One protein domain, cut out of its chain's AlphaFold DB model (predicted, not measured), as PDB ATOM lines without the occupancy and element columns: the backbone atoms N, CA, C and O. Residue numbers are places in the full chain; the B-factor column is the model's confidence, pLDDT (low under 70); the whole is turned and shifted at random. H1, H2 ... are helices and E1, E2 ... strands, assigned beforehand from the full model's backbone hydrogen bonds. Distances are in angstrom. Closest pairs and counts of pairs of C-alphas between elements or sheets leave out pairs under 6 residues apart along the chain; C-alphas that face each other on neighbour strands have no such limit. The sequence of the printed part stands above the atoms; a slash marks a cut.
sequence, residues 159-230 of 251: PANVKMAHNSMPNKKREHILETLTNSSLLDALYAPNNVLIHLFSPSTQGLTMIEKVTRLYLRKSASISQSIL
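AT A GLANCE: This is residues 159 to 230 of the 251 residues of the protein "Transferrin-like domain-containing protein" of Glycine max (UniProt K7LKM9). Picture a loose, open frame with two short strands, E1 and E2, near its middle: H1 runs along one side and turns a corner into H2 at one end, while H3 and H4 make the opposite end, where residues 225 to 230 of H4 stick out. A long stretch with no named element, residues 192 to 206, loops from H2 back to E2, and no helix touches another helix. The printed part has 72 residues, with four named helices and two named strands in the order E1, H1, H2, E2, H3, H4; neither strand pairs with a named strand, and the class is mostly helix. The whole is loose, with a radius of gyration of the C-alphas of 14.5 A, and the C-alphas span 40 by 29 by 19 A.

HOW THE PARTS SIT: Begin at Pro 159 and go on to residues 162 to 165, the strand E1, whose centre is 4.7 A from the mean of the C-alphas, the nearest of the elements. A tight link of 5 residues takes you to H1, residues 171 to 182; look at Ala 165 and Arg 174, the closest C-alphas of E1 and H1, 7.6 A apart. After one residue, again a tight link, comes H2, residues 184 to 191. H1 and H2 are close but not clearly touching: their closest C-alphas are those of Leu 181 and Leu 187, 7.1 A apart. Their lines stand at 71 degrees, only just about perpendicular. The long link of 15 residues then takes you to the strand E2, residues 207 to 210. Look from Leu 208 to Thr 182, the closest C-alphas of E2 and H1, 6.0 A apart. H2 and E2 have one pair of C-alphas within 8 A, those of Leu 187 and Gly 207, 7.2 A apart. E1 and E2 are near each other, with 5 pairs of C-alphas within 10 A. Past E2, a tight link of 4 residues takes you to H3, residues 215 to 219, which is apart from E2 and from E1. One residue on, you reach H4, residues 221 to 230. H3 and H4 are close but not clearly touching; the C-alphas of Arg 216 and Ala 223, the closest, are 6.0 A apart. H4 is apart from E1, H1, H2 and E2. In the backbones of H1, H3 and H4 every O i to N i+4 pair is within hydrogen-bond range, and in H2 3 of 4 are.

IN THESE COORDINATES: Find C-alpha 162 at (20.023, 112.159, 283.412), where E1 begins; it runs 9.7 A to C-alpha 165. H1, the longest helix, begins at C-alpha 171, at (10.026, 115.827, 296.629), and covers 16.2 A to C-alpha 182. H2 runs 10.8 A from C-alpha 184 to C-alpha 191. E2 runs 10.4 A from C-alpha 207 to C-alpha 210, and H3 runs 6.2 A from C-alpha 215 to C-alpha 219. H4 runs 14.4 A from C-alpha 221 and ends at C-alpha 230, at (9.980, 105.352, 268.572).

THE WHOLE: The two C-alphas farthest apart are those of Ser 185 in H2 and Ser 228 in H4, at 40.3 A. The printed part has no cut, and its long link is the one from H2 to E2. Look also at residues 167 to 173, of which 171 to 173 belong to H1; they stand free. The mean pLDDT of the printed part is 75.8, and the model's confidence is low, under 70, in residues 184 to 204.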
ATOM      1  N   PRO A 159      22.135 116.457 275.284       86.37
ATOM      2  CA  PRO A 159      21.942 116.703 276.709       86.37
ATOM      3  C   PRO A 159      22.709 115.688 277.549       86.37
ATOM      4  O   PRO A 159      22.730 114.504 277.226       86.37
ATOM      5  N   ALA A 160      23.304 116.138 278.648       85.09
ATOM      6  CA  ALA A 160      24.008 115.234 279.537       85.09
ATOM      7  C   ALA A 160      23.078 114.164 280.119       85.09
ATOM      8  O   ALA A 160      21.874 114.406 280.299       85.09
ATOM      9  N   ASN A 161      23.659 113.002 280.431       84.03
ATOM     10  CA  ASN A 161      22.935 111.854 280.961       84.03
ATOM     11  C   ASN A 161      22.166 112.260 282.219       84.03
ATOM     12  O   ASN A 161      22.657 113.021 283.057       84.03
ATOM     13  N   VAL A 162      20.936 111.767 282.339       86.41
ATOM     14  CA  VAL A 162      20.023 112.159 283.412       86.41
ATOM     15  C   VAL A 162      19.784 111.019 284.377       86.41
ATOM     16  O   VAL A 162      19.632 109.865 283.983       86.41
ATOM     17  N   LYS A 163      19.679 111.355 285.659       85.64
ATOM     18  CA  LYS A 163      19.132 110.449 286.662       85.64
ATOM     19  C   LYS A 163      17.629 110.657 286.728       85.64
ATOM     20  O   LYS A 163      17.137 111.778 286.884       85.64
ATOM     21  N   MET A 164      16.902 109.562 286.546       87.03
ATOM     22  CA  MET A 164      15.450 109.544 286.449       87.03
ATOM     23  C   MET A 164      14.848 109.047 287.761       87.03
ATOM     24  O   MET A 164      15.354 108.116 288.378       87.03
ATOM     25  N   ALA A 165      13.732 109.639 288.167       87.43
ATOM     26  CA  ALA A 165      12.924 109.179 289.285       87.43
ATOM     27  C   ALA A 165      11.482 108.930 288.846       87.43
ATOM     28  O   ALA A 165      10.980 109.500 287.869       87.43
ATOM     29  N   HIS A 166      10.767 108.103 289.604       89.29
ATOM     30  CA  HIS A 166       9.343 107.912 289.379       89.29
ATOM     31  C   HIS A 166       8.550 109.205 289.653       89.29
ATOM     32  O   HIS A 166       8.891 110.004 290.535       89.29
ATOM     33  N   ASN A 167       7.466 109.423 288.901       85.99
ATOM     34  CA  ASN A 167       6.673 110.654 289.005       85.99
ATOM     35  C   ASN A 167       5.981 110.786 290.371       85.99
ATOM     36  O   ASN A 167       5.869 111.903 290.871       85.99
ATOM     37  N   SER A 168       5.598 109.667 290.997       88.52
ATOM     38  CA  SER A 168       4.965 109.651 292.327       88.52
ATOM     39  C   SER A 168       5.942 109.809 293.498       88.52
ATOM     40  O   SER A 168       5.509 109.867 294.645       88.52
ATOM     41  N   MET A 169       7.256 109.860 293.246       87.84
ATOM     42  CA  MET A 169       8.241 109.998 294.319       87.84
ATOM     43  C   MET A 169       8.088 111.360 295.030       87.84
ATOM     44  O   MET A 169       8.113 112.386 294.344       87.84
ATOM     45  N   PRO A 170       7.981 111.401 296.374       88.63
ATOM     46  CA  PRO A 170       7.892 112.656 297.118       88.63
ATOM     47  C   PRO A 170       9.118 113.550 296.900       88.63
ATOM     48  O   PRO A 170      10.239 113.046 296.832       88.63
ATOM     49  N   ASN A 171       8.928 114.874 296.851       84.05
ATOM     50  CA  ASN A 171      10.026 115.827 296.629       84.05
ATOM     51  C   ASN A 171      11.130 115.704 297.686       84.05
ATOM     52  O   ASN A 171      12.286 115.573 297.308       84.05
ATOM     53  N   LYS A 172      10.772 115.567 298.969       87.15
ATOM     54  CA  LYS A 172      11.735 115.342 300.060       87.15
ATOM     55  C   LYS A 172      12.623 114.111 299.831       87.15
ATOM     56  O   LYS A 172      13.811 114.131 300.120       87.15
ATOM     57  N   LYS A 173      12.058 113.028 299.276       88.32
ATOM     58  CA  LYS A 173      12.828 111.820 298.936       88.32
ATOM     59  C   LYS A 173      13.753 112.064 297.742       88.32
ATOM     60  O   LYS A 173      14.855 111.534 297.724       88.32
ATOM     61  N   ARG A 174      13.321 112.865 296.759       83.07
ATOM     62  CA  ARG A 174      14.167 113.266 295.622       83.07
ATOM     63  C   ARG A 174      15.337 114.126 296.081       83.07
ATOM     64  O   ARG A 174      16.456 113.822 295.705       83.07
ATOM     65  N   GLU A 175      15.076 115.144 296.896       82.52
ATOM     66  CA  GLU A 175      16.101 116.017 297.480       82.52
ATOM     67  C   GLU A 175      17.123 115.195 298.257       82.52
ATOM     68  O   GLU A 175      18.305 115.290 297.972       82.52
ATOM     69  N   HIS A 176      16.671 114.271 299.107       86.64
ATOM     70  CA  HIS A 176      17.575 113.398 299.851       86.64
ATOM     71  C   HIS A 176      18.437 112.489 298.954       86.64
ATOM     72  O   HIS A 176      19.629 112.312 299.205       86.64
ATOM     73  N   ILE A 177      17.861 111.922 297.884       83.31
ATOM     74  CA  ILE A 177      18.630 111.157 296.887       83.31
ATOM     75  C   ILE A 177      19.679 112.057 296.234       83.31
ATOM     76  O   ILE A 177      20.810 111.634 296.043       83.31
ATOM     77  N   LEU A 178      19.311 113.289 295.897       79.77
ATOM     78  CA  LEU A 178      20.189 114.230 295.211       79.77
ATOM     79  C   LEU A 178      21.319 114.692 296.124       79.77
ATOM     80  O   LEU A 178      22.463 114.591 295.712       79.77
ATOM     81  N   GLU A 179      21.021 115.060 297.370       81.89
ATOM     82  CA  GLU A 179      22.009 115.360 298.412       81.89
ATOM     83  C   GLU A 179      23.002 114.212 298.579       81.89
ATOM     84  O   GLU A 179      24.212 114.432 298.565       81.89
ATOM     85  N   THR A 180      22.492 112.979 298.667       81.84
ATOM     86  CA  THR A 180      23.323 111.775 298.788       81.84
ATOM     87  C   THR A 180      24.221 111.603 297.568       81.84
ATOM     88  O   THR A 180      25.417 111.380 297.715       81.84
ATOM     89  N   LEU A 181      23.662 111.741 296.364       75.03
ATOM     90  CA  LEU A 181      24.398 111.597 295.111       75.03
ATOM     91  C   LEU A 181      25.395 112.736 294.857       75.03
ATOM     92  O   LEU A 181      26.350 112.523 294.126       75.03
ATOM     93  N   THR A 182      25.184 113.929 295.419       73.93
ATOM     94  CA  THR A 182      26.107 115.075 295.318       73.93
ATOM     95  C   THR A 182      27.131 115.134 296.449       73.93
ATOM     96  O   THR A 182      28.007 115.996 296.429       73.93
ATOM     97  N   ASN A 183      27.037 114.247 297.443       76.65
ATOM     98  CA  ASN A 183      28.001 114.181 298.533       76.65
ATOM     99  C   ASN A 183      29.366 113.734 297.980       76.65
ATOM    100  O   ASN A 183      29.481 112.652 297.401       76.65
ATOM    101  N   SER A 184      30.393 114.570 298.154       64.61
ATOM    102  CA  SER A 184      31.720 114.392 297.546       64.61
ATOM    103  C   SER A 184      32.352 113.037 297.868       64.61
ATOM    104  O   SER A 184      32.937 112.414 296.989       64.61
ATOM    105  N   SER A 185      32.161 112.529 299.088       65.06
ATOM    106  CA  SER A 185      32.705 111.229 299.500       65.06
ATOM    107  C   SER A 185      32.084 110.055 298.737       65.06
ATOM    108  O   SER A 185      32.716 109.015 298.574       65.06
ATOM    109  N   LEU A 186      30.838 110.209 298.279       64.21
ATOM    110  CA  LEU A 186      30.157 109.213 297.458       64.21
ATOM    111  C   LEU A 186      30.639 109.304 296.004       64.21
ATOM    112  O   LEU A 186      30.832 108.271 295.374       64.21
ATOM    113  N   LEU A 187      30.877 110.517 295.490       63.25
ATOM    114  CA  LEU A 187      31.397 110.743 294.135       63.25
ATOM    115  C   LEU A 187      32.702 109.977 293.901       63.25
ATOM    116  O   LEU A 187      32.785 109.205 292.950       63.25
ATOM    117  N   ASP A 188      33.681 110.124 294.796       63.35
ATOM    118  CA  ASP A 188      34.987 109.471 294.646       63.35
ATOM    119  C   ASP A 188      34.858 107.941 294.596       63.35
ATOM    120  O   ASP A 188      35.496 107.282 293.777       63.35
ATOM    121  N   ALA A 189      33.969 107.370 295.415       61.69
ATOM    122  CA  ALA A 189      33.688 105.935 295.421       61.69
ATOM    123  C   ALA A 189      32.940 105.461 294.162       61.69
ATOM    124  O   ALA A 189      33.116 104.322 293.734       61.69
ATOM    125  N   LEU A 190      32.107 106.322 293.573       61.56
ATOM    126  CA  LEU A 190      31.327 106.026 292.372       61.56
ATOM    127  C   LEU A 190      32.136 106.166 291.074       61.56
ATOM    128  O   LEU A 190      31.775 105.542 290.076       61.56
ATOM    129  N   TYR A 191      33.201 106.974 291.077       58.30
ATOM    130  CA  TYR A 191      34.124 107.116 289.944       58.30
ATOM    131  C   TYR A 191      35.335 106.193 290.025       58.30
ATOM    132  O   TYR A 191      36.014 106.010 289.013       58.30
ATOM    133  N   ALA A 192      35.638 105.647 291.209       53.35
ATOM    134  CA  ALA A 192      36.854 104.884 291.432       53.35
ATOM    135  C   ALA A 192      36.970 103.722 290.420       53.35
ATOM    136  O   ALA A 192      36.112 102.837 290.399       53.35
ATOM    137  N   PRO A 193      38.059 103.668 289.628       49.83
ATOM    138  CA  PRO A 193      38.261 102.649 288.592       49.83
ATOM    139  C   PRO A 193      38.417 101.228 289.155       49.83
ATOM    140  O   PRO A 193      38.404 100.256 288.408       49.83
ATOM    141  N   ASN A 194      38.558 101.096 290.476       47.09
ATOM    142  CA  ASN A 194      38.942  99.851 291.135       47.09
ATOM    143  C   ASN A 194      37.753  99.006 291.610       47.09
ATOM    144  O   ASN A 194      37.974  97.930 292.162       47.09
ATOM    145  N   ASN A 195      36.510  99.459 291.416       42.31
ATOM    146  CA  ASN A 195      35.328  98.681 291.782       42.31
ATOM    147  C   ASN A 195      34.614  98.195 290.517       42.31
ATOM    148  O   ASN A 195      33.661  98.801 290.038       42.31
ATOM    149  N   VAL A 196      35.112  97.070 290.001       47.04
ATOM    150  CA  VAL A 196      34.733  96.384 288.748       47.04
ATOM    151  C   VAL A 196      33.227  96.094 288.616       47.04
ATOM    152  O   VAL A 196      32.773  95.693 287.553       47.04
ATOM    153  N   LEU A 197      32.417  96.299 289.661       45.07
ATOM    154  CA  LEU A 197      31.031  95.846 289.654       45.07
ATOM    155  C   LEU A 197      29.968  96.865 289.227       45.07
ATOM    156  O   LEU A 197      28.932  96.405 288.759       45.07
ATOM    157  N   ILE A 198      30.126  98.189 289.385       49.57
ATOM    158  CA  ILE A 198      29.043  99.138 289.035       49.57
ATOM    159  C   ILE A 198      29.591 100.546 288.734       49.57
ATOM    160  O   ILE A 198      29.682 101.388 289.632       49.57
ATOM    161  N   HIS A 199      29.883 100.863 287.468       57.67
ATOM    162  CA  HIS A 199      30.096 102.256 287.053       57.67
ATOM    163  C   HIS A 199      28.748 102.984 286.952       57.67
ATOM    164  O   HIS A 199      28.190 103.188 285.881       57.67
ATOM    165  N   LEU A 200      28.212 103.426 288.094       63.33
ATOM    166  CA  LEU A 200      26.973 104.223 288.146       63.33
ATOM    167  C   LEU A 200      27.062 105.532 287.338       63.33
ATOM    168  O   LEU A 200      26.028 106.118 286.982       63.33
ATOM    169  N   PHE A 201      28.278 106.010 287.077       67.89
ATOM    170  CA  PHE A 201      28.572 107.207 286.305       67.89
ATOM    171  C   PHE A 201      29.749 106.954 285.366       67.89
ATOM    172  O   PHE A 201      30.684 106.236 285.712       67.89
ATOM    173  N   SER A 202      29.714 107.599 284.199       62.40
ATOM    174  CA  SER A 202      30.848 107.611 283.273       62.40
ATOM    175  C   SER A 202      32.088 108.159 283.994       62.40
ATOM    176  O   SER A 202      31.933 109.150 284.720       62.40
ATOM    177  N   PRO A 203      33.302 107.626 283.764       60.34
ATOM    178  CA  PRO A 203      34.517 108.141 284.405       60.34
ATOM    179  C   PRO A 203      34.803 109.620 284.079       60.34
ATOM    180  O   PRO A 203      35.513 110.293 284.814       60.34
ATOM    181  N   SER A 204      34.206 110.144 283.002       60.99
ATOM    182  CA  SER A 204      34.253 111.565 282.608       60.99
ATOM    183  C   SER A 204      33.359 112.498 283.443       60.99
ATOM    184  O   SER A 204      33.337 113.712 283.226       60.99
ATOM    185  N   THR A 205      32.565 111.954 284.364       70.95
ATOM    186  CA  THR A 205      31.606 112.732 285.149       70.95
ATOM    187  C   THR A 205      32.323 113.497 286.261       70.95
ATOM    188  O   THR A 205      33.006 112.905 287.085       70.95
ATOM    189  N   GLN A 206      32.117 114.813 286.328       71.88
ATOM    190  CA  GLN A 206      32.684 115.673 287.379       71.88
ATOM    191  C   GLN A 206      31.719 115.926 288.537       71.88
ATOM    192  O   GLN A 206      32.113 116.387 289.604       71.88
ATOM    193  N   GLY A 207      30.436 115.641 288.334       76.03
ATOM    194  CA  GLY A 207      29.432 115.759 289.376       76.03
ATOM    195  C   GLY A 207      28.016 115.691 288.850       76.03
ATOM    196  O   GLY A 207      27.759 115.299 287.709       76.03
ATOM    197  N   LEU A 208      27.086 116.078 289.714       80.22
ATOM    198  CA  LEU A 208      25.664 116.109 289.417       80.22
ATOM    199  C   LEU A 208      25.098 117.478 289.741       80.22
ATOM    200  O   LEU A 208      25.418 118.071 290.766       80.22
ATOM    201  N   THR A 209      24.202 117.947 288.883       80.34
ATOM    202  CA  THR A 209      23.421 119.158 289.125       80.34
ATOM    203  C   THR A 209      21.943 118.861 289.008       80.34
ATOM    204  O   THR A 209      21.500 118.062 288.182       80.34
ATOM    205  N   MET A 210      21.169 119.564 289.826       79.74
ATOM    206  CA  MET A 210      19.716 119.534 289.804       79.74
ATOM    207  C   MET A 210      19.172 119.957 288.438       79.74
ATOM    208  O   MET A 210      19.617 120.952 287.854       79.74
ATOM    209  N   ILE A 211      18.161 119.232 287.956       81.74
ATOM    210  CA  ILE A 211      17.345 119.676 286.825       81.74
ATOM    211  C   ILE A 211      16.082 120.344 287.369       81.74
ATOM    212  O   ILE A 211      15.147 119.690 287.823       81.74
ATOM    213  N   GLU A 212      16.027 121.665 287.249       79.72
ATOM    214  CA  GLU A 212      14.865 122.465 287.664       79.72
ATOM    215  C   GLU A 212      13.728 122.449 286.629       79.72
ATOM    216  O   GLU A 212      12.568 122.722 286.937       79.72
ATOM    217  N   LYS A 213      14.044 122.109 285.375       80.66
ATOM    218  CA  LYS A 213      13.091 122.090 284.257       80.66
ATOM    219  C   LYS A 213      12.352 120.752 284.179       80.66
ATOM    220  O   LYS A 213      12.863 119.706 284.565       80.66
ATOM    221  N   VAL A 214      11.157 120.739 283.592       84.35
ATOM    222  CA  VAL A 214      10.515 119.470 283.202       84.35
ATOM    223  C   VAL A 214      11.376 118.725 282.175       84.35
ATOM    224  O   VAL A 214      11.959 119.348 281.287       84.35
ATOM    225  N   THR A 215      11.420 117.389 282.256       84.73
ATOM    226  CA  THR A 215      12.297 116.520 281.442       84.73
ATOM    227  C   THR A 215      12.292 116.878 279.955       84.73
ATOM    228  O   THR A 215      13.345 116.992 279.338       84.73
ATOM    229  N   ARG A 216      11.109 117.117 279.370       85.48
ATOM    230  CA  ARG A 216      10.973 117.463 277.946       85.48
ATOM    231  C   ARG A 216      11.675 118.780 277.590       85.48
ATOM    232  O   ARG A 216      12.288 118.874 276.533       85.48
ATOM    233  N   LEU A 217      11.617 119.779 278.474       86.01
ATOM    234  CA  LEU A 217      12.307 121.060 278.282       86.01
ATOM    235  C   LEU A 217      13.818 120.943 278.493       86.01
ATOM    236  O   LEU A 217      14.561 121.683 277.854       86.01
ATOM    237  N   TYR A 218      14.267 120.035 279.364       85.19
ATOM    238  CA  TYR A 218      15.688 119.719 279.520       85.19
ATOM    239  C   TYR A 218      16.250 119.061 278.249       85.19
ATOM    240  O   TYR A 218      17.232 119.539 277.692       85.19
ATOM    241  N   LEU A 219      15.571 118.028 277.740       85.02
ATOM    242  CA  LEU A 219      16.007 117.270 276.562       85.02
ATOM    243  C   LEU A 219      15.876 118.045 275.240       85.02
ATOM    244  O   LEU A 219      16.531 117.704 274.257       85.02
ATOM    245  N   ARG A 220      15.039 119.089 275.189       87.75
ATOM    246  CA  ARG A 220      14.854 119.953 274.010       87.75
ATOM    247  C   ARG A 220      14.577 119.127 272.740       87.75
ATOM    248  O   ARG A 220      13.649 118.323 272.718       87.75
ATOM    249  N   LYS A 221      15.364 119.332 271.676       86.31
ATOM    250  CA  LYS A 221      15.209 118.653 270.381       86.31
ATOM    251  C   LYS A 221      15.386 117.139 270.495       86.31
ATOM    252  O   LYS A 221      14.692 116.418 269.787       86.31
ATOM    253  N   SER A 222      16.231 116.660 271.409       83.65
ATOM    254  CA  SER A 222      16.478 115.228 271.604       83.65
ATOM    255  C   SER A 222      15.212 114.479 272.024       83.65
ATOM    256  O   SER A 222      15.004 113.354 271.587       83.65
ATOM    257  N   ALA A 223      14.309 115.118 272.784       85.03
ATOM    258  CA  ALA A 223      13.011 114.521 273.104       85.03
ATOM    259  C   ALA A 223      12.146 114.315 271.854       85.03
ATOM    260  O   ALA A 223      11.508 113.276 271.718       85.03
ATOM    261  N   SER A 224      12.124 115.290 270.940       87.08
ATOM    262  CA  SER A 224      11.382 115.171 269.680       87.08
ATOM    263  C   SER A 224      11.996 114.112 268.762       87.08
ATOM    264  O   SER A 224      11.256 113.338 268.170       87.08
ATOM    265  N   ILE A 225      13.330 114.045 268.680       84.78
ATOM    266  CA  ILE A 225      14.047 113.038 267.881       84.78
ATOM    267  C   ILE A 225      13.747 111.630 268.406       84.78
ATOM    268  O   ILE A 225      13.308 110.783 267.639       84.78
ATOM    269  N   SER A 226      13.887 111.409 269.716       82.14
ATOM    270  CA  SER A 226      13.579 110.121 270.348       82.14
ATOM    271  C   SER A 226      12.123 109.700 270.109       82.14
ATOM    272  O   SER A 226      11.866 108.554 269.756       82.14
ATOM    273  N   GLN A 227      11.161 110.627 270.204       84.91
ATOM    274  CA  GLN A 227       9.759 110.331 269.882       84.91
ATOM    275  C   GLN A 227       9.545 109.952 268.416       84.91
ATOM    276  O   GLN A 227       8.725 109.081 268.134       84.91
ATOM    277  N   SER A 228      10.240 110.604 267.483       85.93
ATOM    278  CA  SER A 228      10.169 110.247 266.066       85.93
ATOM    279  C   SER A 228      10.751 108.861 265.803       85.93
ATOM    280  O   SER A 228      10.140 108.097 265.068       85.93
ATOM    281  N   ILE A 229      11.871 108.507 266.440       81.32
ATOM    282  CA  ILE A 229      12.483 107.179 266.293       81.32
ATOM    283  C   ILE A 229      11.558 106.087 266.837       81.32
ATOM    284  O   ILE A 229      11.279 105.118 266.139       81.32
ATOM    285  N   LEU A 230      10.965 106.290 268.019       82.86
ATOM    286  CA  LEU A 230       9.980 105.352 268.572       82.86
ATOM    287  C   LEU A 230       8.775 105.134 267.646       82.86
ATOM    288  O   LEU A 230       8.217 104.043 267.618       82.86
TER     289      LEU A 230